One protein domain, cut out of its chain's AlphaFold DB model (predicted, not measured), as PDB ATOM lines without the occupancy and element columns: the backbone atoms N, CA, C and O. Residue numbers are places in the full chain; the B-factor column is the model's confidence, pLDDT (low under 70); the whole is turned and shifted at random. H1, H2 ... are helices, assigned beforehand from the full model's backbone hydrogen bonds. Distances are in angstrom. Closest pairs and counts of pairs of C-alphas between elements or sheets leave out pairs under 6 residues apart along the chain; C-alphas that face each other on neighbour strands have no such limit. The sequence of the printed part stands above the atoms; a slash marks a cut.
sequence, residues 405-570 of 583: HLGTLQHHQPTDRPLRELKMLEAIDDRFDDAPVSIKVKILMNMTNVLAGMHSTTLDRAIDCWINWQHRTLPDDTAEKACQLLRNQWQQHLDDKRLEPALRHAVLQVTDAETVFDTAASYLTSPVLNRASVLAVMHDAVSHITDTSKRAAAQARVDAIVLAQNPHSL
ATOM      1  N   HIS A 405     -46.358  13.765  23.308       50.97
ATOM      2  CA  HIS A 405     -47.473  14.655  22.981       50.97
ATOM      3  C   HIS A 405     -47.280  16.072  23.532       50.97
ATOM      4  O   HIS A 405     -47.557  17.033  22.817       50.97
ATOM      5  N   LEU A 406     -46.737  16.230  24.741       48.56
ATOM      6  CA  LEU A 406     -46.357  17.534  25.297       48.56
ATOM      7  C   LEU A 406     -45.309  18.244  24.436       48.56
ATOM      8  O   LEU A 406     -45.458  19.435  24.160       48.56
ATOM      9  N   GLY A 407     -44.312  17.507  23.939       45.81
ATOM     10  CA  GLY A 407     -43.349  18.025  22.964       45.81
ATOM     11  C   GLY A 407     -44.021  18.493  21.668       45.81
ATOM     12  O   GLY A 407     -43.703  19.557  21.148       45.81
ATOM     13  N   THR A 408     -45.029  17.769  21.170       46.25
ATOM     14  CA  THR A 408     -45.785  18.206  19.979       46.25
ATOM     15  C   THR A 408     -46.745  19.374  20.247       46.25
ATOM     16  O   THR A 408     -46.951  20.214  19.367       46.25
ATOM     17  N   LEU A 409     -47.297  19.482  21.463       45.41
ATOM     18  CA  LEU A 409     -48.171  20.580  21.890       45.41
ATOM     19  C   LEU A 409     -47.408  21.906  22.041       45.41
ATOM     20  O   LEU A 409     -48.016  22.960  21.867       45.41
ATOM     21  N   GLN A 410     -46.087  21.876  22.264       50.25
ATOM     22  CA  GLN A 410     -45.232  23.074  22.198       50.25
ATOM     23  C   GLN A 410     -45.227  23.736  20.808       50.25
ATOM     24  O   GLN A 410     -44.921  24.922  20.707       50.25
ATOM     25  N   HIS A 411     -45.599  23.007  19.751       46.81
ATOM     26  CA  HIS A 411     -45.625  23.499  18.371       46.81
ATOM     27  C   HIS A 411     -47.024  23.904  17.864       46.81
ATOM     28  O   HIS A 411     -47.156  24.299  16.708       46.81
ATOM     29  N   HIS A 412     -48.072  23.805  18.691       43.94
ATOM     30  CA  HIS A 412     -49.462  24.095  18.302       43.94
ATOM     31  C   HIS A 412     -49.966  25.435  18.875       43.94
ATOM     32  O   HIS A 412     -49.377  25.989  19.800       43.94
ATOM     33  N   GLN A 413     -51.059  25.975  18.310       49.31
ATOM     34  CA  GLN A 413     -51.592  27.300  18.666       49.31
ATOM     35  C   GLN A 413     -51.901  27.454  20.177       49.31
ATOM     36  O   GLN A 413     -52.438  26.532  20.795       49.31
ATOM     37  N   PRO A 414     -51.613  28.629  20.773       56.78
ATOM     38  CA  PRO A 414     -51.584  28.832  22.226       56.78
ATOM     39  C   PRO A 414     -52.941  28.733  22.943       56.78
ATOM     40  O   PRO A 414     -52.964  28.517  24.152       56.78
ATOM     41  N   THR A 415     -54.070  28.866  22.243       64.69
ATOM     42  CA  THR A 415     -55.401  28.982  22.869       64.69
ATOM     43  C   THR A 415     -55.985  27.659  23.377       64.69
ATOM     44  O   THR A 415     -56.689  27.664  24.381       64.69
ATOM     45  N   ASP A 416     -55.655  26.523  22.755       65.56
ATOM     46  CA  ASP A 416     -56.213  25.206  23.127       65.56
ATOM     47  C   ASP A 416     -55.297  24.385  24.045       65.56
ATOM     48  O   ASP A 416     -55.688  23.338  24.572       65.56
ATOM     49  N   ARG A 417     -54.050  24.831  24.209       70.19
ATOM     50  CA  ARG A 417     -52.994  24.077  24.886       70.19
ATOM     51  C   ARG A 417     -53.338  23.730  26.347       70.19
ATOM     52  O   ARG A 417     -53.240  22.547  26.673       70.19
ATOM     53  N   PRO A 418     -53.823  24.659  27.196       66.88
ATOM     54  CA  PRO A 418     -54.148  24.349  28.594       66.88
ATOM     55  C   PRO A 418     -55.229  23.271  28.748       66.88
ATOM     56  O   PRO A 418     -55.137  22.406  29.614       66.88
ATOM     57  N   LEU A 419     -56.245  23.277  27.875       69.94
ATOM     58  CA  LEU A 419     -57.348  22.312  27.925       69.94
ATOM     59  C   LEU A 419     -56.897  20.901  27.515       69.94
ATOM     60  O   LEU A 419     -57.386  19.909  28.054       69.94
ATOM     61  N   ARG A 420     -55.967  20.795  26.558       67.75
ATOM     62  CA  ARG A 420     -55.399  19.508  26.123       67.75
ATOM     63  C   ARG A 420     -54.420  18.938  27.146       67.75
ATOM     64  O   ARG A 420     -54.451  17.737  27.390       67.75
ATOM     65  N   GLU A 421     -53.604  19.797  27.754       67.12
ATOM     66  CA  GLU A 421     -52.737  19.440  28.883       67.12
ATOM     67  C   GLU A 421     -53.565  18.889  30.059       67.12
ATOM     68  O   GLU A 421     -53.224  17.843  30.605       67.12
ATOM     69  N   LEU A 422     -54.702  19.521  30.376       65.00
ATOM     70  CA  LEU A 422     -55.615  19.073  31.432       65.00
ATOM     71  C   LEU A 422     -56.253  17.705  31.134       65.00
ATOM     72  O   LEU A 422     -56.158  16.798  31.955       65.00
ATOM     73  N   LYS A 423     -56.831  17.511  29.941       68.31
ATOM     74  CA  LYS A 423     -57.440  16.220  29.552       68.31
ATOM     75  C   LYS A 423     -56.446  15.058  29.562       68.31
ATOM     76  O   LYS A 423     -56.824  13.913  29.786       68.31
ATOM     77  N   MET A 424     -55.177  15.338  29.275       65.81
ATOM     78  CA  MET A 424     -54.118  14.335  29.335       65.81
ATOM     79  C   MET A 424     -53.810  13.930  30.780       65.81
ATOM     80  O   MET A 424     -53.587  12.751  31.031       65.81
ATOM     81  N   LEU A 425     -53.826  14.880  31.720       61.19
ATOM     82  CA  LEU A 425     -53.656  14.598  33.148       61.19
ATOM     83  C   LEU A 425     -54.834  13.806  33.722       61.19
ATOM     84  O   LEU A 425     -54.601  12.847  34.445       61.19
ATOM     85  N   GLU A 426     -56.070  14.138  33.343       66.00
ATOM     86  CA  GLU A 426     -57.268  13.367  33.722       66.00
ATOM     87  C   GLU A 426     -57.189  11.921  33.199       66.00
ATOM     88  O   GLU A 426     -57.438  10.966  33.928       66.00
ATOM     89  N   ALA A 427     -56.747  11.733  31.950       65.06
ATOM     90  CA  ALA A 427     -56.578  10.402  31.361       65.06
ATOM     91  C   ALA A 427     -55.424   9.588  31.979       65.06
ATOM     92  O   ALA A 427     -55.409   8.359  31.864       65.06
ATOM     93  N   ILE A 428     -54.440  10.269  32.575       61.44
ATOM     94  CA  ILE A 428     -53.404   9.654  33.408       61.44
ATOM     95  C   ILE A 428     -54.068   9.220  34.724       61.44
ATOM     96  O   ILE A 428     -54.058   8.026  34.998       61.44
ATOM     97  N   ASP A 429     -54.717  10.128  35.461       64.25
ATOM     98  CA  ASP A 429     -55.376   9.866  36.759       64.25
ATOM     99  C   ASP A 429     -56.244   8.588  36.735       64.25
ATOM    100  O   ASP A 429     -55.960   7.634  37.461       64.25
ATOM    101  N   ASP A 430     -57.190   8.492  35.792       63.25
ATOM    102  CA  ASP A 430     -58.158   7.384  35.695       63.25
ATOM    103  C   ASP A 430     -57.530   5.994  35.457       63.25
ATOM    104  O   ASP A 430     -58.152   4.963  35.717       63.25
ATOM    105  N   ARG A 431     -56.314   5.925  34.901       64.19
ATOM    106  CA  ARG A 431     -55.679   4.652  34.508       64.19
ATOM    107  C   ARG A 431     -54.755   4.069  35.567       64.19
ATOM    108  O   ARG A 431     -54.325   2.925  35.409       64.19
ATOM    109  N   PHE A 432     -54.413   4.832  36.603       63.72
ATOM    110  CA  PHE A 432     -53.363   4.447  37.550       63.72
ATOM    111  C   PHE A 432     -53.863   4.087  38.951       63.72
ATOM    112  O   PHE A 432     -53.038   3.724  39.794       63.72
ATOM    113  N   ASP A 433     -55.174   4.088  39.195       62.78
ATOM    114  CA  ASP A 433     -55.744   3.687  40.489       62.78
ATOM    115  C   ASP A 433     -55.346   2.256  40.895       62.78
ATOM    116  O   ASP A 433     -54.941   2.026  42.040       62.78
ATOM    117  N   ASP A 434     -55.299   1.329  39.935       59.31
ATOM    118  CA  ASP A 434     -54.947  -0.080  40.164       59.31
ATOM    119  C   ASP A 434     -53.435  -0.379  40.075       59.31
ATOM    120  O   ASP A 434     -53.006  -1.527  40.220       59.31
ATOM    121  N   ALA A 435     -52.587   0.624  39.819       57.56
ATOM    122  CA  ALA A 435     -51.156   0.393  39.625       57.56
ATOM    123  C   ALA A 435     -50.429   0.042  40.947       57.56
ATOM    124  O   ALA A 435     -50.739   0.608  42.003       57.56
ATOM    125  N   PRO A 436     -49.397  -0.829  40.905       58.34
ATOM    126  CA  PRO A 436     -48.496  -1.055  42.030       58.34
ATOM    127  C   PRO A 436     -47.873   0.245  42.551       58.34
ATOM    128  O   PRO A 436     -47.463   1.114  41.780       58.34
ATOM    129  N   VAL A 437     -47.723   0.341  43.871       52.59
ATOM    130  CA  VAL A 437     -47.201   1.516  44.592       52.59
ATOM    131  C   VAL A 437     -45.860   2.023  44.032       52.59
ATOM    132  O   VAL A 437     -45.648   3.226  43.891       52.59
ATOM    133  N   SER A 438     -44.964   1.120  43.630       48.12
ATOM    134  CA  SER A 438     -43.669   1.467  43.028       48.12
ATOM    135  C   SER A 438     -43.796   2.180  41.674       48.12
ATOM    136  O   SER A 438     -43.027   3.097  41.381       48.12
ATOM    137  N   ILE A 439     -44.780   1.797  40.858       55.56
ATOM    138  CA  ILE A 439     -45.101   2.455  39.586       55.56
ATOM    139  C   ILE A 439     -45.720   3.819  39.866       55.56
ATOM    140  O   ILE A 439     -45.344   4.799  39.220       55.56
ATOM    141  N   LYS A 440     -46.585   3.901  40.883       58.19
ATOM    142  CA  LYS A 440     -47.202   5.159  41.291       58.19
ATOM    143  C   LYS A 440     -46.152   6.206  41.683       58.19
ATOM    144  O   LYS A 440     -46.149   7.306  41.136       58.19
ATOM    145  N   VAL A 441     -45.180   5.826  42.517       51.69
ATOM    146  CA  VAL A 441     -44.038   6.678  42.917       51.69
ATOM    147  C   VAL A 441     -43.176   7.103  41.719       51.69
ATOM    148  O   VAL A 441     -42.691   8.232  41.658       51.69
ATOM    149  N   LYS A 442     -42.999   6.237  40.719       55.56
ATOM    150  CA  LYS A 442     -42.215   6.564  39.519       55.56
ATOM    151  C   LYS A 442     -42.945   7.540  38.588       55.56
ATOM    152  O   LYS A 442     -42.310   8.408  37.995       55.56
ATOM    153  N   ILE A 443     -44.269   7.424  38.479       61.16
ATOM    154  CA  ILE A 443     -45.127   8.389  37.772       61.16
ATOM    155  C   ILE A 443     -45.069   9.743  38.472       61.16
ATOM    156  O   ILE A 443     -44.822  10.752  37.820       61.16
ATOM    157  N   LEU A 444     -45.178   9.737  39.800       55.25
ATOM    158  CA  LEU A 444     -44.980  10.885  40.681       55.25
ATOM    159  C   LEU A 444     -43.688  11.651  40.374       55.25
ATOM    160  O   LEU A 444     -43.732  12.858  40.161       55.25
ATOM    161  N   MET A 445     -42.558  10.945  40.278       53.19
ATOM    162  CA  MET A 445     -41.258  11.543  39.948       53.19
ATOM    163  C   MET A 445     -41.176  12.086  38.515       53.19
ATOM    164  O   MET A 445     -40.429  13.024  38.247       53.19
ATOM    165  N   ASN A 446     -41.923  11.500  37.578       60.91
ATOM    166  CA  ASN A 446     -41.951  11.947  36.187       60.91
ATOM    167  C   ASN A 446     -42.924  13.110  35.962       60.91
ATOM    168  O   ASN A 446     -42.696  13.921  35.065       60.91
ATOM    169  N   MET A 447     -43.978  13.225  36.774       62.38
ATOM    170  CA  MET A 447     -44.924  14.335  36.696       62.38
ATOM    171  C   MET A 447     -44.245  15.668  36.993       62.38
ATOM    172  O   MET A 447     -44.527  16.625  36.292       62.38
ATOM    173  N   THR A 448     -43.267  15.742  37.895       55.09
ATOM    174  CA  THR A 448     -42.484  16.972  38.127       55.09
ATOM    175  C   THR A 448     -41.802  17.492  36.855       55.09
ATOM    176  O   THR A 448     -41.816  18.692  36.589       55.09
ATOM    177  N   ASN A 449     -41.294  16.592  36.004       59.50
ATOM    178  CA  ASN A 449     -40.702  16.956  34.710       59.50
ATOM    179  C   ASN A 449     -41.756  17.435  33.702       59.50
ATOM    180  O   ASN A 449     -41.495  18.323  32.893       59.50
ATOM    181  N   VAL A 450     -42.959  16.859  33.757       62.72
ATOM    182  CA  VAL A 450     -44.108  17.305  32.957       62.72
ATOM    183  C   VAL A 450     -44.567  18.696  33.407       62.72
ATOM    184  O   VAL A 450     -44.744  19.582  32.571       62.72
ATOM    185  N   LEU A 451     -44.669  18.919  34.719       63.03
ATOM    186  CA  LEU A 451     -45.034  20.193  35.341       63.03
ATOM    187  C   LEU A 451     -44.039  21.306  34.956       63.03
ATOM    188  O   LEU A 451     -44.458  22.406  34.591       63.03
ATOM    189  N   ALA A 452     -42.737  21.000  34.880       62.22
ATOM    190  CA  ALA A 452     -41.698  21.921  34.399       62.22
ATOM    191  C   ALA A 452     -41.935  22.452  32.968       62.22
ATOM    192  O   ALA A 452     -41.487  23.549  32.617       62.22
ATOM    193  N   GLY A 453     -42.695  21.732  32.136       63.00
ATOM    194  CA  GLY A 453     -43.060  22.131  30.771       63.00
ATOM    195  C   GLY A 453     -44.423  22.823  30.620       63.00
ATOM    196  O   GLY A 453     -44.690  23.385  29.554       63.00
ATOM    197  N   MET A 454     -45.272  22.807  31.655       69.06
ATOM    198  CA  MET A 454     -46.678  23.240  31.583       69.06
ATOM    199  C   MET A 454     -46.898  24.746  31.750       69.06
ATOM    200  O   MET A 454     -46.184  25.426  32.487       69.06
ATOM    201  N   HIS A 455     -47.929  25.279  31.094       71.62
ATOM    202  CA  HIS A 455     -48.316  26.679  31.278       71.62
ATOM    203  C   HIS A 455     -48.698  26.961  32.746       71.62
ATOM    204  O   HIS A 455     -49.308  26.113  33.395       71.62
ATOM    205  N   SER A 456     -48.370  28.150  33.272       63.41
ATOM    206  CA  SER A 456     -48.561  28.491  34.697       63.41
ATOM    207  C   SER A 456     -50.006  28.317  35.172       63.41
ATOM    208  O   SER A 456     -50.239  27.802  36.253       63.41
ATOM    209  N   THR A 457     -50.987  28.651  34.330       67.88
ATOM    210  CA  THR A 457     -52.420  28.485  34.642       67.88
ATOM    211  C   THR A 457     -52.878  27.026  34.747       67.88
ATOM    212  O   THR A 457     -53.939  26.758  35.302       67.88
ATOM    213  N   THR A 458     -52.133  26.090  34.154       68.19
ATOM    214  CA  THR A 458     -52.419  24.644  34.191       68.19
ATOM    215  C   THR A 458     -51.670  23.966  35.338       68.19
ATOM    216  O   THR A 458     -52.108  22.927  35.825       68.19
ATOM    217  N   LEU A 459     -50.556  24.562  35.769       69.00
ATOM    218  CA  LEU A 459     -49.635  24.018  36.760       69.00
ATOM    219  C   LEU A 459     -50.313  23.782  38.115       69.00
ATOM    220  O   LEU A 459     -50.203  22.684  38.649       69.00
ATOM    221  N   ASP A 460     -51.078  24.756  38.614       63.44
ATOM    222  CA  ASP A 460     -51.763  24.640  39.912       63.44
ATOM    223  C   ASP A 460     -52.790  23.497  39.909       63.44
ATOM    224  O   ASP A 460     -52.774  22.634  40.780       63.44
ATOM    225  N   ARG A 461     -53.611  23.398  38.854       67.06
ATOM    226  CA  ARG A 461     -54.592  22.306  38.712       67.06
ATOM    227  C   ARG A 461     -53.936  20.940  38.557       67.06
ATOM    228  O   ARG A 461     -54.468  19.945  39.043       67.06
ATOM    229  N   ALA A 462     -52.811  20.879  37.852       64.69
ATOM    230  CA  ALA A 462     -52.056  19.647  37.680       64.69
ATOM    231  C   ALA A 462     -51.480  19.156  39.013       64.69
ATOM    232  O   ALA A 462     -51.480  17.955  39.281       64.69
ATOM    233  N   ILE A 463     -51.047  20.089  39.860       65.00
ATOM    234  CA  ILE A 463     -50.597  19.827  41.223       65.00
ATOM    235  C   ILE A 463     -51.760  19.393  42.122       65.00
ATOM    236  O   ILE A 463     -51.613  18.417  42.850       65.00
ATOM    237  N   ASP A 464     -52.930  20.020  42.020       67.56
ATOM    238  CA  ASP A 464     -54.111  19.600  42.786       67.56
ATOM    239  C   ASP A 464     -54.552  18.175  42.416       67.56
ATOM    240  O   ASP A 464     -54.828  17.353  43.291       67.56
ATOM    241  N   CYS A 465     -54.575  17.844  41.119       63.31
ATOM    242  CA  CYS A 465     -54.863  16.481  40.655       63.31
ATOM    243  C   CYS A 465     -53.845  15.482  41.218       63.31
ATOM    244  O   CYS A 465     -54.206  14.406  41.684       63.31
ATOM    245  N   TRP A 466     -52.573  15.872  41.227       68.00
ATOM    246  CA  TRP A 466     -51.471  15.066  41.728       68.00
ATOM    247  C   TRP A 466     -51.558  14.800  43.239       68.00
ATOM    248  O   TRP A 466     -51.380  13.659  43.667       68.00
ATOM    249  N   ILE A 467     -51.906  15.806  44.041       64.50
ATOM    250  CA  ILE A 467     -52.117  15.677  45.492       64.50
ATOM    251  C   ILE A 467     -53.334  14.799  45.787       64.50
ATOM    252  O   ILE A 467     -53.252  13.848  46.565       64.50
ATOM    253  N   ASN A 468     -54.453  15.064  45.111       68.38
ATOM    254  CA  ASN A 468     -55.667  14.263  45.253       68.38
ATOM    255  C   ASN A 468     -55.426  12.800  44.880       68.38
ATOM    256  O   ASN A 468     -55.990  11.893  45.490       68.38
ATOM    257  N   TRP A 469     -54.586  12.548  43.880       66.38
ATOM    258  CA  TRP A 469     -54.192  11.199  43.522       66.38
ATOM    259  C   TRP A 469     -53.340  10.539  44.611       66.38
ATOM    260  O   TRP A 469     -53.685   9.437  45.038       66.38
ATOM    261  N   GLN A 470     -52.313  11.219  45.140       65.88
ATOM    262  CA  GLN A 470     -51.497  10.697  46.248       65.88
ATOM    263  C   GLN A 470     -52.356  10.263  47.442       65.88
ATOM    264  O   GLN A 470     -52.201   9.142  47.923       65.88
ATOM    265  N   HIS A 471     -53.290  11.118  47.873       66.25
ATOM    266  CA  HIS A 471     -54.169  10.831  49.008       66.25
ATOM    267  C   HIS A 471     -55.120   9.655  48.767       66.25
ATOM    268  O   HIS A 471     -55.491   8.968  49.715       66.25
ATOM    269  N   ARG A 472     -55.525   9.411  47.514       69.50
ATOM    270  CA  ARG A 472     -56.435   8.309  47.163       69.50
ATOM    271  C   ARG A 472     -55.725   6.967  46.997       69.50
ATOM    272  O   ARG A 472     -56.338   5.934  47.253       69.50
ATOM    273  N   THR A 473     -54.473   6.957  46.533       62.81
ATOM    274  CA  THR A 473     -53.850   5.736  45.984       62.81
ATOM    275  C   THR A 473     -52.599   5.224  46.685       62.81
ATOM    276  O   THR A 473     -52.189   4.095  46.381       62.81
ATOM    277  N   LEU A 474     -51.977   5.997  47.578       62.47
ATOM    278  CA  LEU A 474     -50.773   5.571  48.290       62.47
ATOM    279  C   LEU A 474     -51.106   5.104  49.717       62.47
ATOM    280  O   LEU A 474     -51.830   5.801  50.421       62.47
ATOM    281  N   PRO A 475     -50.561   3.960  50.173       70.31
ATOM    282  CA  PRO A 475     -50.579   3.605  51.591       70.31
ATOM    283  C   PRO A 475     -49.797   4.634  52.430       70.31
ATOM    284  O   PRO A 475     -48.853   5.247  51.921       70.31
ATOM    285  N   ASP A 476     -50.150   4.793  53.710       67.19
ATOM    286  CA  ASP A 476     -49.613   5.833  54.612       67.19
ATOM    287  C   ASP A 476     -48.070   5.879  54.676       67.19
ATOM    288  O   ASP A 476     -47.466   6.950  54.668       67.19
ATOM    289  N   ASP A 477     -47.407   4.719  54.654       58.69
ATOM    290  CA  ASP A 477     -45.939   4.599  54.680       58.69
ATOM    291  C   ASP A 477     -45.258   5.067  53.377       58.69
ATOM    292  O   ASP A 477     -44.074   5.418  53.342       58.69
ATOM    293  N   THR A 478     -46.010   5.078  52.280       62.34
ATOM    294  CA  THR A 478     -45.557   5.543  50.973       62.34
ATOM    295  C   THR A 478     -45.923   7.006  50.751       62.34
ATOM    296  O   THR A 478     -45.186   7.715  50.064       62.34
ATOM    297  N   ALA A 479     -46.997   7.484  51.383       63.38
ATOM    298  CA  ALA A 479     -47.330   8.901  51.430       63.38
ATOM    299  C   ALA A 479     -46.176   9.710  52.042       63.38
ATOM    300  O   ALA A 479     -45.746  10.694  51.449       63.38
ATOM    301  N   GLU A 480     -45.557   9.235  53.130       69.94
ATOM    302  CA  GLU A 480     -44.399   9.909  53.737       69.94
ATOM    303  C   GLU A 480     -43.198  10.010  52.774       69.94
ATOM    304  O   GLU A 480     -42.576  11.068  52.641       69.94
ATOM    305  N   LYS A 481     -42.904   8.942  52.020       63.88
ATOM    306  CA  LYS A 481     -41.848   8.956  50.990       63.88
ATOM    307  C   LYS A 481     -42.183   9.889  49.826       63.88
ATOM    308  O   LYS A 481     -41.281  10.551  49.311       63.88
ATOM    309  N   ALA A 482     -43.446   9.954  49.410       61.88
ATOM    310  CA  ALA A 482     -43.906  10.882  48.380       61.88
ATOM    311  C   ALA A 482     -43.801  12.341  48.855       61.88
ATOM    312  O   ALA A 482     -43.278  13.180  48.121       61.88
ATOM    313  N   CYS A 483     -44.176  12.624  50.107       68.12
ATOM    314  CA  CYS A 483     -43.985  13.927  50.740       68.12
ATOM    315  C   CYS A 483     -42.500  14.302  50.811       68.12
ATOM    316  O   CYS A 483     -42.130  15.423  50.464       68.12
ATOM    317  N   GLN A 484     -41.623  13.366  51.186       75.31
ATOM    318  CA  GLN A 484     -40.182  13.618  51.212       75.31
ATOM    319  C   GLN A 484     -39.622  13.908  49.811       75.31
ATOM    320  O   GLN A 484     -38.801  14.811  49.648       75.31
ATOM    321  N   LEU A 485     -40.073  13.181  48.784       66.06
ATOM    322  CA  LEU A 485     -39.695  13.450  47.396       66.06
ATOM    323  C   LEU A 485     -40.163  14.835  46.943       66.06
ATOM    324  O   LEU A 485     -39.385  15.558  46.324       66.06
ATOM    325  N   LEU A 486     -41.390  15.226  47.287       70.00
ATOM    326  CA  LEU A 486     -41.918  16.551  46.979       70.00
ATOM    327  C   LEU A 486     -41.111  17.664  47.648       70.00
ATOM    328  O   LEU A 486     -40.753  18.636  46.987       70.00
ATOM    329  N   ARG A 487     -40.757  17.495  48.931       73.69
ATOM    330  CA  ARG A 487     -39.878  18.431  49.649       73.69
ATOM    331  C   ARG A 487     -38.525  18.556  48.961       73.69
ATOM    332  O   ARG A 487     -38.065  19.670  48.738       73.69
ATOM    333  N   ASN A 488     -37.916  17.435  48.573       75.81
ATOM    334  CA  ASN A 488     -36.632  17.439  47.872       75.81
ATOM    335  C   ASN A 488     -36.727  18.163  46.517       75.81
ATOM    336  O   ASN A 488     -35.818  18.904  46.156       75.81
ATOM    337  N   GLN A 489     -37.818  17.963  45.768       73.62
ATOM    338  CA  GLN A 489     -38.046  18.648  44.491       73.62
ATOM    339  C   GLN A 489     -38.248  20.150  44.685       73.62
ATOM    340  O   GLN A 489     -37.603  20.949  44.016       73.62
ATOM    341  N   TRP A 490     -39.078  20.552  45.644       79.56
ATOM    342  CA  TRP A 490     -39.252  21.960  45.977       79.56
ATOM    343  C   TRP A 490     -37.925  22.620  46.379       79.56
ATOM    344  O   TRP A 490     -37.572  23.653  45.818       79.56
ATOM    345  N   GLN A 491     -37.131  21.975  47.244       75.94
ATOM    346  CA  GLN A 491     -35.797  22.451  47.637       75.94
ATOM    347  C   GLN A 491     -34.854  22.644  46.442       75.94
ATOM    348  O   GLN A 491     -34.117  23.626  46.393       75.94
ATOM    349  N   GLN A 492     -34.883  21.733  45.464       75.38
ATOM    350  CA  GLN A 492     -34.075  21.831  44.240       75.38
ATOM    351  C   GLN A 492     -34.501  22.986  43.321       75.38
ATOM    352  O   GLN A 492     -33.701  23.425  42.497       75.38
ATOM    353  N   HIS A 493     -35.732  23.481  43.467       77.06
ATOM    354  CA  HIS A 493     -36.344  24.472  42.585       77.06
ATOM    355  C   HIS A 493     -36.701  25.793  43.292       77.06
ATOM    356  O   HIS A 493     -37.468  26.577  42.741       77.06
ATOM    357  N   LEU A 494     -36.123  26.087  44.463       75.50
ATOM    358  CA  LEU A 494     -36.399  27.317  45.232       75.50
ATOM    359  C   LEU A 494     -36.097  28.629  44.480       75.50
ATOM    360  O   LEU A 494     -36.708  29.657  44.766       75.50
ATOM    361  N   ASP A 495     -35.175  28.608  43.516       74.25
ATOM    362  CA  ASP A 495     -34.839  29.783  42.697       74.25
ATOM    363  C   ASP A 495     -35.660  29.867  41.392       74.25
ATOM    364  O   ASP A 495     -35.566  30.850  40.648       74.25
ATOM    365  N   ASP A 496     -36.490  28.859  41.095       75.38
ATOM    366  CA  ASP A 496     -37.337  28.839  39.905       75.38
ATOM    367  C   ASP A 496     -38.635  29.619  40.154       75.38
ATOM    368  O   ASP A 496     -39.603  29.107  40.711       75.38
ATOM    369  N   LYS A 497     -38.687  30.866  39.671       78.81
ATOM    370  CA  LYS A 497     -39.848  31.766  39.824       78.81
ATOM    371  C   LYS A 497     -41.170  31.208  39.285       78.81
ATOM    372  O   LYS A 497     -42.221  31.765  39.598       78.81
ATOM    373  N   ARG A 498     -41.133  30.188  38.425       76.44
ATOM    374  CA  ARG A 498     -42.323  29.579  37.828       76.44
ATOM    375  C   ARG A 498     -42.748  28.321  38.577       76.44
ATOM    376  O   ARG A 498     -43.945  28.140  38.772       76.44
ATOM    377  N   LEU A 499     -41.806  27.459  38.956       69.44
ATOM    378  CA  LEU A 499     -42.117  26.183  39.612       69.44
ATOM    379  C   LEU A 499     -42.223  26.287  41.130       69.44
ATOM    380  O   LEU A 499     -43.010  25.553  41.725       69.44
ATOM    381  N   GLU A 500     -41.470  27.192  41.752       83.88
ATOM    382  CA  GLU A 500     -41.412  27.315  43.209       83.88
ATOM    383  C   GLU A 500     -42.785  27.560  43.849       83.88
ATOM    384  O   GLU A 500     -43.121  26.788  44.749       83.88
ATOM    385  N   PRO A 501     -43.628  28.512  43.391       76.38
ATOM    386  CA  PRO A 501     -44.904  28.785  44.058       76.38
ATOM    387  C   PRO A 501     -45.842  27.577  44.037       76.38
ATOM    388  O   PRO A 501     -46.534  27.286  45.010       76.38
ATOM    389  N   ALA A 502     -45.820  26.842  42.928       71.00
ATOM    390  CA  ALA A 502     -46.678  25.695  42.703       71.00
ATOM    391  C   ALA A 502     -46.210  24.487  43.539       71.00
ATOM    392  O   ALA A 502     -47.011  23.844  44.216       71.00
ATOM    393  N   LEU A 503     -44.897  24.221  43.572       71.62
ATOM    394  CA  LEU A 503     -44.305  23.189  44.429       71.62
ATOM    395  C   LEU A 503     -44.468  23.521  45.918       71.62
ATOM    396  O   LEU A 503     -44.749  22.623  46.706       71.62
ATOM    397  N   ARG A 504     -44.362  24.799  46.306       79.12
ATOM    398  CA  ARG A 504     -44.637  25.259  47.672       79.12
ATOM    399  C   ARG A 504     -46.081  24.985  48.072       79.12
ATOM    400  O   ARG A 504     -46.304  24.405  49.131       79.12
ATOM    401  N   HIS A 505     -47.043  25.366  47.229       73.88
ATOM    402  CA  HIS A 505     -48.456  25.062  47.456       73.88
ATOM    403  C   HIS A 505     -48.664  23.553  47.627       73.88
ATOM    404  O   HIS A 505     -49.303  23.122  48.583       73.88
ATOM    405  N   ALA A 506     -48.027  22.746  46.775       69.25
ATOM    406  CA  ALA A 506     -48.095  21.296  46.861       69.25
ATOM    407  C   ALA A 506     -47.574  20.751  48.201       69.25
ATOM    408  O   ALA A 506     -48.226  19.923  48.833       69.25
ATOM    409  N   VAL A 507     -46.407  21.226  48.650       71.69
ATOM    410  CA  VAL A 507     -45.801  20.822  49.928       71.69
ATOM    411  C   VAL A 507     -46.703  21.200  51.103       71.69
ATOM    412  O   VAL A 507     -46.872  20.384  52.003       71.69
ATOM    413  N   LEU A 508     -47.307  22.392  51.086       72.19
ATOM    414  CA  LEU A 508     -48.187  22.874  52.158       72.19
ATOM    415  C   LEU A 508     -49.495  22.081  52.290       72.19
ATOM    416  O   LEU A 508     -50.076  22.055  53.369       72.19
ATOM    417  N   GLN A 509     -49.954  21.430  51.221       72.12
ATOM    418  CA  GLN A 509     -51.147  20.575  51.257       72.12
ATOM    419  C   GLN A 509     -50.858  19.182  51.840       72.12
ATOM    420  O   GLN A 509     -51.749  18.563  52.415       72.12
ATOM    421  N   VAL A 510     -49.625  18.678  51.699       64.94
ATOM    422  CA  VAL A 510     -49.268  17.288  52.064       64.94
ATOM    423  C   VAL A 510     -48.311  17.177  53.254       64.94
ATOM    424  O   VAL A 510     -48.007  16.080  53.719       64.94
ATOM    425  N   THR A 511     -47.781  18.298  53.738       75.31
ATOM    426  CA  THR A 511     -46.914  18.396  54.918       75.31
ATOM    427  C   THR A 511     -47.496  19.423  55.879       75.31
ATOM    428  O   THR A 511     -48.067  20.423  55.451       75.31
ATOM    429  N   ASP A 512     -47.336  19.202  57.183       79.44
ATOM    430  CA  ASP A 512     -47.729  20.187  58.180       79.44
ATOM    431  C   ASP A 512     -46.976  21.508  57.962       79.44
ATOM    432  O   ASP A 512     -45.761  21.552  57.752       79.44
ATOM    433  N   ALA A 513     -47.718  22.613  57.999       75.19
ATOM    434  CA  ALA A 513     -47.174  23.935  57.721       75.19
ATOM    435  C   ALA A 513     -46.030  24.333  58.680       75.19
ATOM    436  O   ALA A 513     -45.160  25.117  58.304       75.19
ATOM    437  N   GLU A 514     -45.980  23.757  59.887       75.81
ATOM    438  CA  GLU A 514     -44.886  23.938  60.853       75.81
ATOM    439  C   GLU A 514     -43.562  23.355  60.334       75.81
ATOM    440  O   GLU A 514     -42.543  24.042  60.326       75.81
ATOM    441  N   THR A 515     -43.573  22.132  59.803       76.94
ATOM    442  CA  THR A 515     -42.390  21.501  59.201       76.94
ATOM    443  C   THR A 515     -41.901  22.269  57.975       76.94
ATOM    444  O   THR A 515     -40.690  22.416  57.777       76.94
ATOM    445  N   VAL A 516     -42.816  22.801  57.155       73.88
ATOM    446  CA  VAL A 516     -42.456  23.666  56.016       73.88
ATOM    447  C   VAL A 516     -41.784  24.946  56.506       73.88
ATOM    448  O   VAL A 516     -40.742  25.339  55.976       73.88
ATOM    449  N   PHE A 517     -42.339  25.556  57.555       83.44
ATOM    450  CA  PHE A 517     -41.789  26.748  58.187       83.44
ATOM    451  C   PHE A 517     -40.375  26.519  58.733       83.44
ATOM    452  O   PHE A 517     -39.462  27.278  58.407       83.44
ATOM    453  N   ASP A 518     -40.163  25.464  59.523       81.31
ATOM    454  CA  ASP A 518     -38.857  25.175  60.123       81.31
ATOM    455  C   ASP A 518     -37.810  24.789  59.067       81.31
ATOM    456  O   ASP A 518     -36.652  25.213  59.148       81.31
ATOM    457  N   THR A 519     -38.225  24.068  58.020       78.06
ATOM    458  CA  THR A 519     -37.361  23.756  56.875       78.06
ATOM    459  C   THR A 519     -36.916  25.038  56.175       78.06
ATOM    460  O   THR A 519     -35.719  25.240  55.976       78.06
ATOM    461  N   ALA A 520     -37.845  25.943  55.854       77.62
ATOM    462  CA  ALA A 520     -37.522  27.228  55.237       77.62
ATOM    463  C   ALA A 520     -36.615  28.085  56.137       77.62
ATOM    464  O   ALA A 520     -35.616  28.633  55.668       77.62
ATOM    465  N   ALA A 521     -36.890  28.128  57.444       83.56
ATOM    466  CA  ALA A 521     -36.070  28.850  58.412       83.56
ATOM    467  C   ALA A 521     -34.614  28.353  58.434       83.56
ATOM    468  O   ALA A 521     -33.693  29.165  58.540       83.56
ATOM    469  N   SER A 522     -34.387  27.043  58.276       86.12
ATOM    470  CA  SER A 522     -33.035  26.468  58.213       86.12
ATOM    471  C   SER A 522     -32.213  26.979  57.021       86.12
ATOM    472  O   SER A 522     -30.987  27.058  57.105       86.12
ATOM    473  N   TYR A 523     -32.877  27.406  55.940       83.81
ATOM    474  CA  TYR A 523     -32.238  27.922  54.730       83.81
ATOM    475  C   TYR A 523     -31.941  29.424  54.766       83.81
ATOM    476  O   TYR A 523     -31.245  29.913  53.877       83.81
ATOM    477  N   LEU A 524     -32.374  30.163  55.792       83.38
ATOM    478  CA  LEU A 524     -32.059  31.595  55.931       83.38
ATOM    479  C   LEU A 524     -30.555  31.882  56.049       83.38
ATOM    480  O   LEU A 524     -30.122  33.008  55.802       83.38
ATOM    481  N   THR A 525     -29.769  30.883  56.449       80.75
ATOM    482  CA  THR A 525     -28.305  30.955  56.550       80.75
ATOM    483  C   THR A 525     -27.599  30.502  55.270       80.75
ATOM    484  O   THR A 525     -26.381  30.642  55.170       80.75
ATOM    485  N   SER A 526     -28.336  29.975  54.284       77.56
ATOM    486  CA  SER A 526     -27.769  29.521  53.016       77.56
ATOM    487  C   SER A 526     -27.341  30.718  52.160       77.56
ATOM    488  O   SER A 526     -28.178  31.560  51.841       77.56
ATOM    489  N   PRO A 527     -26.070  30.796  51.721       74.62
ATOM    490  CA  PRO A 527     -25.606  31.870  50.843       74.62
ATOM    491  C   PRO A 527     -26.074  31.705  49.389       74.62
ATOM    492  O   PRO A 527     -25.887  32.612  48.584       74.62
ATOM    493  N   VAL A 528     -26.628  30.539  49.039       72.69
ATOM    494  CA  VAL A 528     -27.019  30.194  47.663       72.69
ATOM    495  C   VAL A 528     -28.434  30.672  47.345       72.69
ATOM    496  O   VAL A 528     -28.708  31.042  46.210       72.69
ATOM    497  N   LEU A 529     -29.324  30.679  48.340       71.50
ATOM    498  CA  LEU A 529     -30.752  30.897  48.134       71.50
ATOM    499  C   LEU A 529     -31.136  32.363  48.313       71.50
ATOM    500  O   LEU A 529     -30.658  33.051  49.220       71.50
ATOM    501  N   ASN A 530     -32.064  32.835  47.480       81.56
ATOM    502  CA  ASN A 530     -32.614  34.173  47.642       81.56
ATOM    503  C   ASN A 530     -33.421  34.268  48.946       81.56
ATOM    504  O   ASN A 530     -34.500  33.693  49.090       81.56
ATOM    505  N   ARG A 531     -32.914  35.063  49.891       82.12
ATOM    506  CA  ARG A 531     -33.528  35.265  51.208       82.12
ATOM    507  C   ARG A 531     -34.964  35.798  51.142       82.12
ATOM    508  O   ARG A 531     -35.769  35.434  51.992       82.12
ATOM    509  N   ALA A 532     -35.309  36.611  50.139       82.69
ATOM    510  CA  ALA A 532     -36.678  37.090  49.943       82.69
ATOM    511  C   ALA A 532     -37.635  35.949  49.559       82.69
ATOM    512  O   ALA A 532     -38.761  35.917  50.049       82.69
ATOM    513  N   SER A 533     -37.176  34.983  48.754       75.69
ATOM    514  CA  SER A 533     -37.949  33.775  48.439       75.69
ATOM    515  C   SER A 533     -38.168  32.928  49.693       75.69
ATOM    516  O   SER A 533     -39.291  32.524  49.969       75.69
ATOM    517  N   VAL A 534     -37.126  32.737  50.511       76.81
ATOM    518  CA  VAL A 534     -37.231  31.996  51.783       76.81
ATOM    519  C   VAL A 534     -38.225  32.662  52.744       76.81
ATOM    520  O   VAL A 534     -39.029  31.979  53.373       76.81
ATOM    521  N   LEU A 535     -38.233  33.995  52.835       84.81
ATOM    522  CA  LEU A 535     -39.200  34.721  53.666       84.81
ATOM    523  C   LEU A 535     -40.635  34.623  53.136       84.81
ATOM    524  O   LEU A 535     -41.558  34.462  53.932       84.81
ATOM    525  N   ALA A 536     -40.832  34.677  51.815       82.06
ATOM    526  CA  ALA A 536     -42.149  34.484  51.207       82.06
ATOM    527  C   ALA A 536     -42.715  33.093  51.535       82.06
ATOM    528  O   ALA A 536     -43.873  32.968  51.922       82.06
ATOM    529  N   VAL A 537     -41.868  32.062  51.480       76.31
ATOM    530  CA  VAL A 537     -42.221  30.698  51.887       76.31
ATOM    531  C   VAL A 537     -42.648  30.643  53.352       76.31
ATOM    532  O   VAL A 537     -43.658  30.022  53.677       76.31
ATOM    533  N   MET A 538     -41.877  31.270  54.244       86.44
ATOM    534  CA  MET A 538     -42.185  31.279  55.674       86.44
ATOM    535  C   MET A 538     -43.515  31.983  55.958       86.44
ATOM    536  O   MET A 538     -44.309  31.466  56.739       86.44
ATOM    537  N   HIS A 539     -43.795  33.115  55.304       87.75
ATOM    538  CA  HIS A 539     -45.083  33.806  55.422       87.75
ATOM    539  C   HIS A 539     -46.254  32.943  54.941       87.75
ATOM    540  O   HIS A 539     -47.268  32.837  55.637       87.75
ATOM    541  N   ASP A 540     -46.105  32.286  53.791       79.88
ATOM    542  CA  ASP A 540     -47.133  31.388  53.269       79.88
ATOM    543  C   ASP A 540     -47.377  30.221  54.231       79.88
ATOM    544  O   ASP A 540     -48.530  29.933  54.555       79.88
ATOM    545  N   ALA A 541     -46.322  29.607  54.773       80.75
ATOM    546  CA  ALA A 541     -46.448  28.543  55.765       80.75
ATOM    547  C   ALA A 541     -47.200  29.012  57.023       80.75
ATOM    548  O   ALA A 541     -48.141  28.348  57.450       80.75
ATOM    549  N   VAL A 542     -46.880  30.195  57.565       87.88
ATOM    550  CA  VAL A 542     -47.590  30.767  58.727       87.88
ATOM    551  C   VAL A 542     -49.094  30.868  58.475       87.88
ATOM    552  O   VAL A 542     -49.886  30.492  59.342       87.88
ATOM    553  N   SER A 543     -49.510  31.318  57.287       86.56
ATOM    554  CA  SER A 543     -50.935  31.450  56.953       86.56
ATOM    555  C   SER A 543     -51.702  30.115  56.960       86.56
ATOM    556  O   SER A 543     -52.910  30.110  57.205       86.56
ATOM    557  N   HIS A 544     -50.996  28.990  56.791       79.44
ATOM    558  CA  HIS A 544     -51.558  27.636  56.765       79.44
ATOM    559  C   HIS A 544     -51.464  26.891  58.115       79.44
ATOM    560  O   HIS A 544     -52.083  25.840  58.268       79.44
ATOM    561  N   ILE A 545     -50.763  27.420  59.132       81.56
ATOM    562  CA  ILE A 545     -50.724  26.820  60.483       81.56
ATOM    563  C   ILE A 545     -52.087  27.011  61.152       81.56
ATOM    564  O   ILE A 545     -52.457  28.139  61.459       81.56
ATOM    565  N   THR A 546     -52.861  25.954  61.392       84.75
ATOM    566  CA  THR A 546     -54.235  26.062  61.932       84.75
ATOM    567  C   THR A 546     -54.297  26.392  63.425       84.75
ATOM    568  O   THR A 546     -55.263  27.012  63.866       84.75
ATOM    569  N   ASP A 547     -53.284  26.004  64.203       90.56
ATOM    570  CA  ASP A 547     -53.183  26.323  65.631       90.56
ATOM    571  C   ASP A 547     -52.821  27.804  65.829       90.56
ATOM    572  O   ASP A 547     -51.787  28.279  65.354       90.56
ATOM    573  N   THR A 548     -53.675  28.554  66.527       88.75
ATOM    574  CA  THR A 548     -53.522  30.005  66.704       88.75
ATOM    575  C   THR A 548     -52.302  30.388  67.538       88.75
ATOM    576  O   THR A 548     -51.677  31.409  67.249       88.75
ATOM    577  N   SER A 549     -51.934  29.581  68.536       87.88
ATOM    578  CA  SER A 549     -50.763  29.831  69.381       87.88
ATOM    579  C   SER A 549     -49.478  29.606  68.589       87.88
ATOM    580  O   SER A 549     -48.596  30.468  68.564       87.88
ATOM    581  N   LYS A 550     -49.405  28.497  67.850       86.00
ATOM    582  CA  LYS A 550     -48.243  28.190  67.008       86.00
ATOM    583  C   LYS A 550     -48.108  29.140  65.824       86.00
ATOM    584  O   LYS A 550     -46.997  29.553  65.501       86.00
ATOM    585  N   ARG A 551     -49.228  29.552  65.219       91.56
ATOM    586  CA  ARG A 551     -49.251  30.586  64.176       91.56
ATOM    587  C   ARG A 551     -48.684  31.904  64.699       91.56
ATOM    588  O   ARG A 551     -47.848  32.500  64.029       91.56
ATOM    589  N   ALA A 552     -49.096  32.340  65.892       87.94
ATOM    590  CA  ALA A 552     -48.578  33.560  66.510       87.94
ATOM    591  C   ALA A 552     -47.066  33.466  66.785       87.94
ATOM    592  O   ALA A 552     -46.328  34.399  66.473       87.94
ATOM    593  N   ALA A 553     -46.587  32.323  67.288       88.44
ATOM    594  CA  ALA A 553     -45.160  32.089  67.513       88.44
ATOM    595  C   ALA A 553     -44.343  32.086  66.204       88.44
ATOM    596  O   ALA A 553     -43.268  32.683  66.134       88.44
ATOM    597  N   ALA A 554     -44.855  31.445  65.150       86.38
ATOM    598  CA  ALA A 554     -44.213  31.421  63.839       86.38
ATOM    599  C   ALA A 554     -44.202  32.815  63.180       86.38
ATOM    600  O   ALA A 554     -43.167  33.234  62.664       86.38
ATOM    601  N   GLN A 555     -45.299  33.576  63.285       93.38
ATOM    602  CA  GLN A 555     -45.369  34.965  62.817       93.38
ATOM    603  C   GLN A 555     -44.353  35.856  63.543       93.38
ATOM    604  O   GLN A 555     -43.579  36.553  62.891       93.38
ATOM    605  N   ALA A 556     -44.267  35.757  64.874       90.25
ATOM    606  CA  ALA A 556     -43.297  36.515  65.664       90.25
ATOM    607  C   ALA A 556     -41.842  36.207  65.262       90.25
ATOM    608  O   ALA A 556     -41.004  37.109  65.213       90.25
ATOM    609  N   ARG A 557     -41.530  34.946  64.917       90.44
ATOM    610  CA  ARG A 557     -40.211  34.563  64.379       90.44
ATOM    611  C   ARG A 557     -39.927  35.257  63.043       90.44
ATOM    612  O   ARG A 557     -38.820  35.762  62.868       90.44
ATOM    613  N   VAL A 558     -40.893  35.307  62.120       91.12
ATOM    614  CA  VAL A 558     -40.730  36.008  60.829       91.12
ATOM    615  C   VAL A 558     -40.508  37.501  61.043       91.12
ATOM    616  O   VAL A 558     -39.553  38.055  60.500       91.12
ATOM    617  N   ASP A 559     -41.323  38.132  61.888       90.12
ATOM    618  CA  ASP A 559     -41.230  39.564  62.176       90.12
ATOM    619  C   ASP A 559     -39.868  39.921  62.788       90.12
ATOM    620  O   ASP A 559     -39.218  40.873  62.353       90.12
ATOM    621  N   ALA A 560     -39.367  39.104  63.723       88.00
ATOM    622  CA  ALA A 560     -38.032  39.269  64.297       88.00
ATOM    623  C   ALA A 560     -36.919  39.163  63.236       88.00
ATOM    624  O   ALA A 560     -35.969  39.950  63.243       88.00
ATOM    625  N   ILE A 561     -37.038  38.222  62.292       87.38
ATOM    626  CA  ILE A 561     -36.077  38.044  61.194       87.38
ATOM    627  C   ILE A 561     -36.102  39.237  60.225       87.38
ATOM    628  O   ILE A 561     -35.043  39.632  59.727       87.38
ATOM    629  N   VAL A 562     -37.279  39.800  59.942       87.62
ATOM    630  CA  VAL A 562     -37.446  40.983  59.081       87.62
ATOM    631  C   VAL A 562     -36.898  42.239  59.767       87.62
ATOM    632  O   VAL A 562     -36.163  43.006  59.142       87.62
ATOM    633  N   LEU A 563     -37.175  42.421  61.062       85.38
ATOM    634  CA  LEU A 563     -36.659  43.537  61.864       85.38
ATOM    635  C   LEU A 563     -35.130  43.517  61.963       85.38
ATOM    636  O   LEU A 563     -34.487  44.546  61.759       85.38
ATOM    637  N   ALA A 564     -34.530  42.343  62.185       83.06
ATOM    638  CA  ALA A 564     -33.077  42.185  62.229       83.06
ATOM    639  C   ALA A 564     -32.384  42.547  60.899       83.06
ATOM    640  O   ALA A 564     -31.202  42.890  60.891       83.06
ATOM    641  N   GLN A 565     -33.100  42.480  59.772       79.75
ATOM    642  CA  GLN A 565     -32.565  42.805  58.444       79.75
ATOM    643  C   GLN A 565     -32.672  44.287  58.089       79.75
ATOM    644  O   GLN A 565     -31.897  44.768  57.267       79.75
ATOM    645  N   ASN A 566     -33.590  45.016  58.722       78.75
ATOM    646  CA  ASN A 566     -33.765  46.449  58.528       78.75
ATOM    647  C   ASN A 566     -33.504  47.202  59.840       78.75
ATOM    648  O   ASN A 566     -34.428  47.804  60.394       78.75
ATOM    649  N   PRO A 567     -32.251  47.237  60.338       63.84
ATOM    650  CA  PRO A 567     -31.919  47.884  61.609       63.84
ATOM    651  C   PRO A 567     -32.218  49.393  61.611       63.84
ATOM    652  O   PRO A 567     -32.433  49.979  62.665       63.84
ATOM    653  N   HIS A 568     -32.315  50.020  60.435       68.00
ATOM    654  CA  HIS A 568     -32.729  51.418  60.290       68.00
ATOM    655  C   HIS A 568     -34.230  51.661  60.537       68.00
ATOM    656  O   HIS A 568     -34.630  52.807  60.705       68.00
ATOM    657  N   SER A 569     -35.063  50.614  60.591       54.78
ATOM    658  CA  SER A 569     -36.481  50.726  60.971       54.78
ATOM    659  C   SER A 569     -36.694  50.774  62.491       54.78
ATOM    660  O   SER A 569     -37.719  51.267  62.957       54.78
ATOM    661  N   LEU A 570     -35.697  50.337  63.272       49.53
ATOM    662  CA  LEU A 570     -35.749  50.287  64.736       49.53
ATOM    663  C   LEU A 570     -35.504  51.647  65.406       49.53
ATOM    664  O   LEU A 570     -35.755  51.781  66.598       49.53
TER     665      LEU A 570
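This is residues 405 to 570 of the 583 residues of an uncharacterized protein of Oxalobacteraceae bacterium IMCC9480 (UniProt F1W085). Two rows of helices stand side by side in a slab, the chain going to and fro between them: H2, H4, H6 and H8 in one row, H3, H5 and H7 in the other, with H9 beside H8 at the far end. H3 to H9 make an up-and-down bundle, each helix running against the one before; the short H1 lies by H2, and residues 563 to 570, with H10, stick out. The printed part has 166 residues with ten named helices, H1 to H10 in chain order, and no named strand: all helix. It is only just compact, close to loose, with a radius of gyration of the C-alphas of 18.1 A and spans of 56 by 39 by 27 A.

H1, residues 405 to 409, and H2, residues 417 to 429, are close but not clearly touching; their closest C-alphas, of Leu 409 and Arg 417, are 6.7 A apart. H2 is apart from H3, residues 437 to 451. H2 touches H4, residues 456 to 473, at a shallow tilt of 6 degrees, the same way, closest at C-alphas 418 and 458, 5.9 A. H3 and H4 form a hairpin, closest at C-alphas 451 and 459, 6.1 A. H5, residues 476 to 492, touches H3, closest at C-alphas 441 and 482, 6.9 A. H5 forms a hairpin with H6, residues 500 to 510, touching it with residues 483 to 490 alone; the closest C-alphas, 490 and 503, are 5.4 A apart. H7, residues 513 to 525, forms a hairpin with H8, residues 531 to 544, at 15 degrees, a shallow tilt, closest at C-alphas 513 and 541, 5.1 A. H6 and H8 only just touch, with 3 pairs of C-alphas within 8 A, the closest 508 and 541 at 6.9 A. H9, residues 548 to 565, touches H8 with residues 551 to 558 alone, closest at C-alphas 542 and 551, 5.7 A. H10, residues 567 to 570, touches no helix and is too short for an O i to N i+4 pair; such pairs are all within hydrogen-bond range in H1, H2, H6, H8 and H9, but 9 of 11 in H3, 12 of 14 in H4, 12 of 13 in H5 and 6 of 9 in H7.

H1 begins at C-alpha 405 (-47.473, 14.655, 22.981). H4 and H9 each measure 25.9 A, and H5 24.6 A. H10 ends at C-alpha 570 (-35.749, 50.287, 64.736).

The C-alphas farthest apart, of Asp 434 and His 568, are 59.6 A apart. The printed part has no cut, and no link is long. The mean pLDDT of the printed part is 70.7, with 84 residues under 70, among them 405 to 416 and 418 to 454.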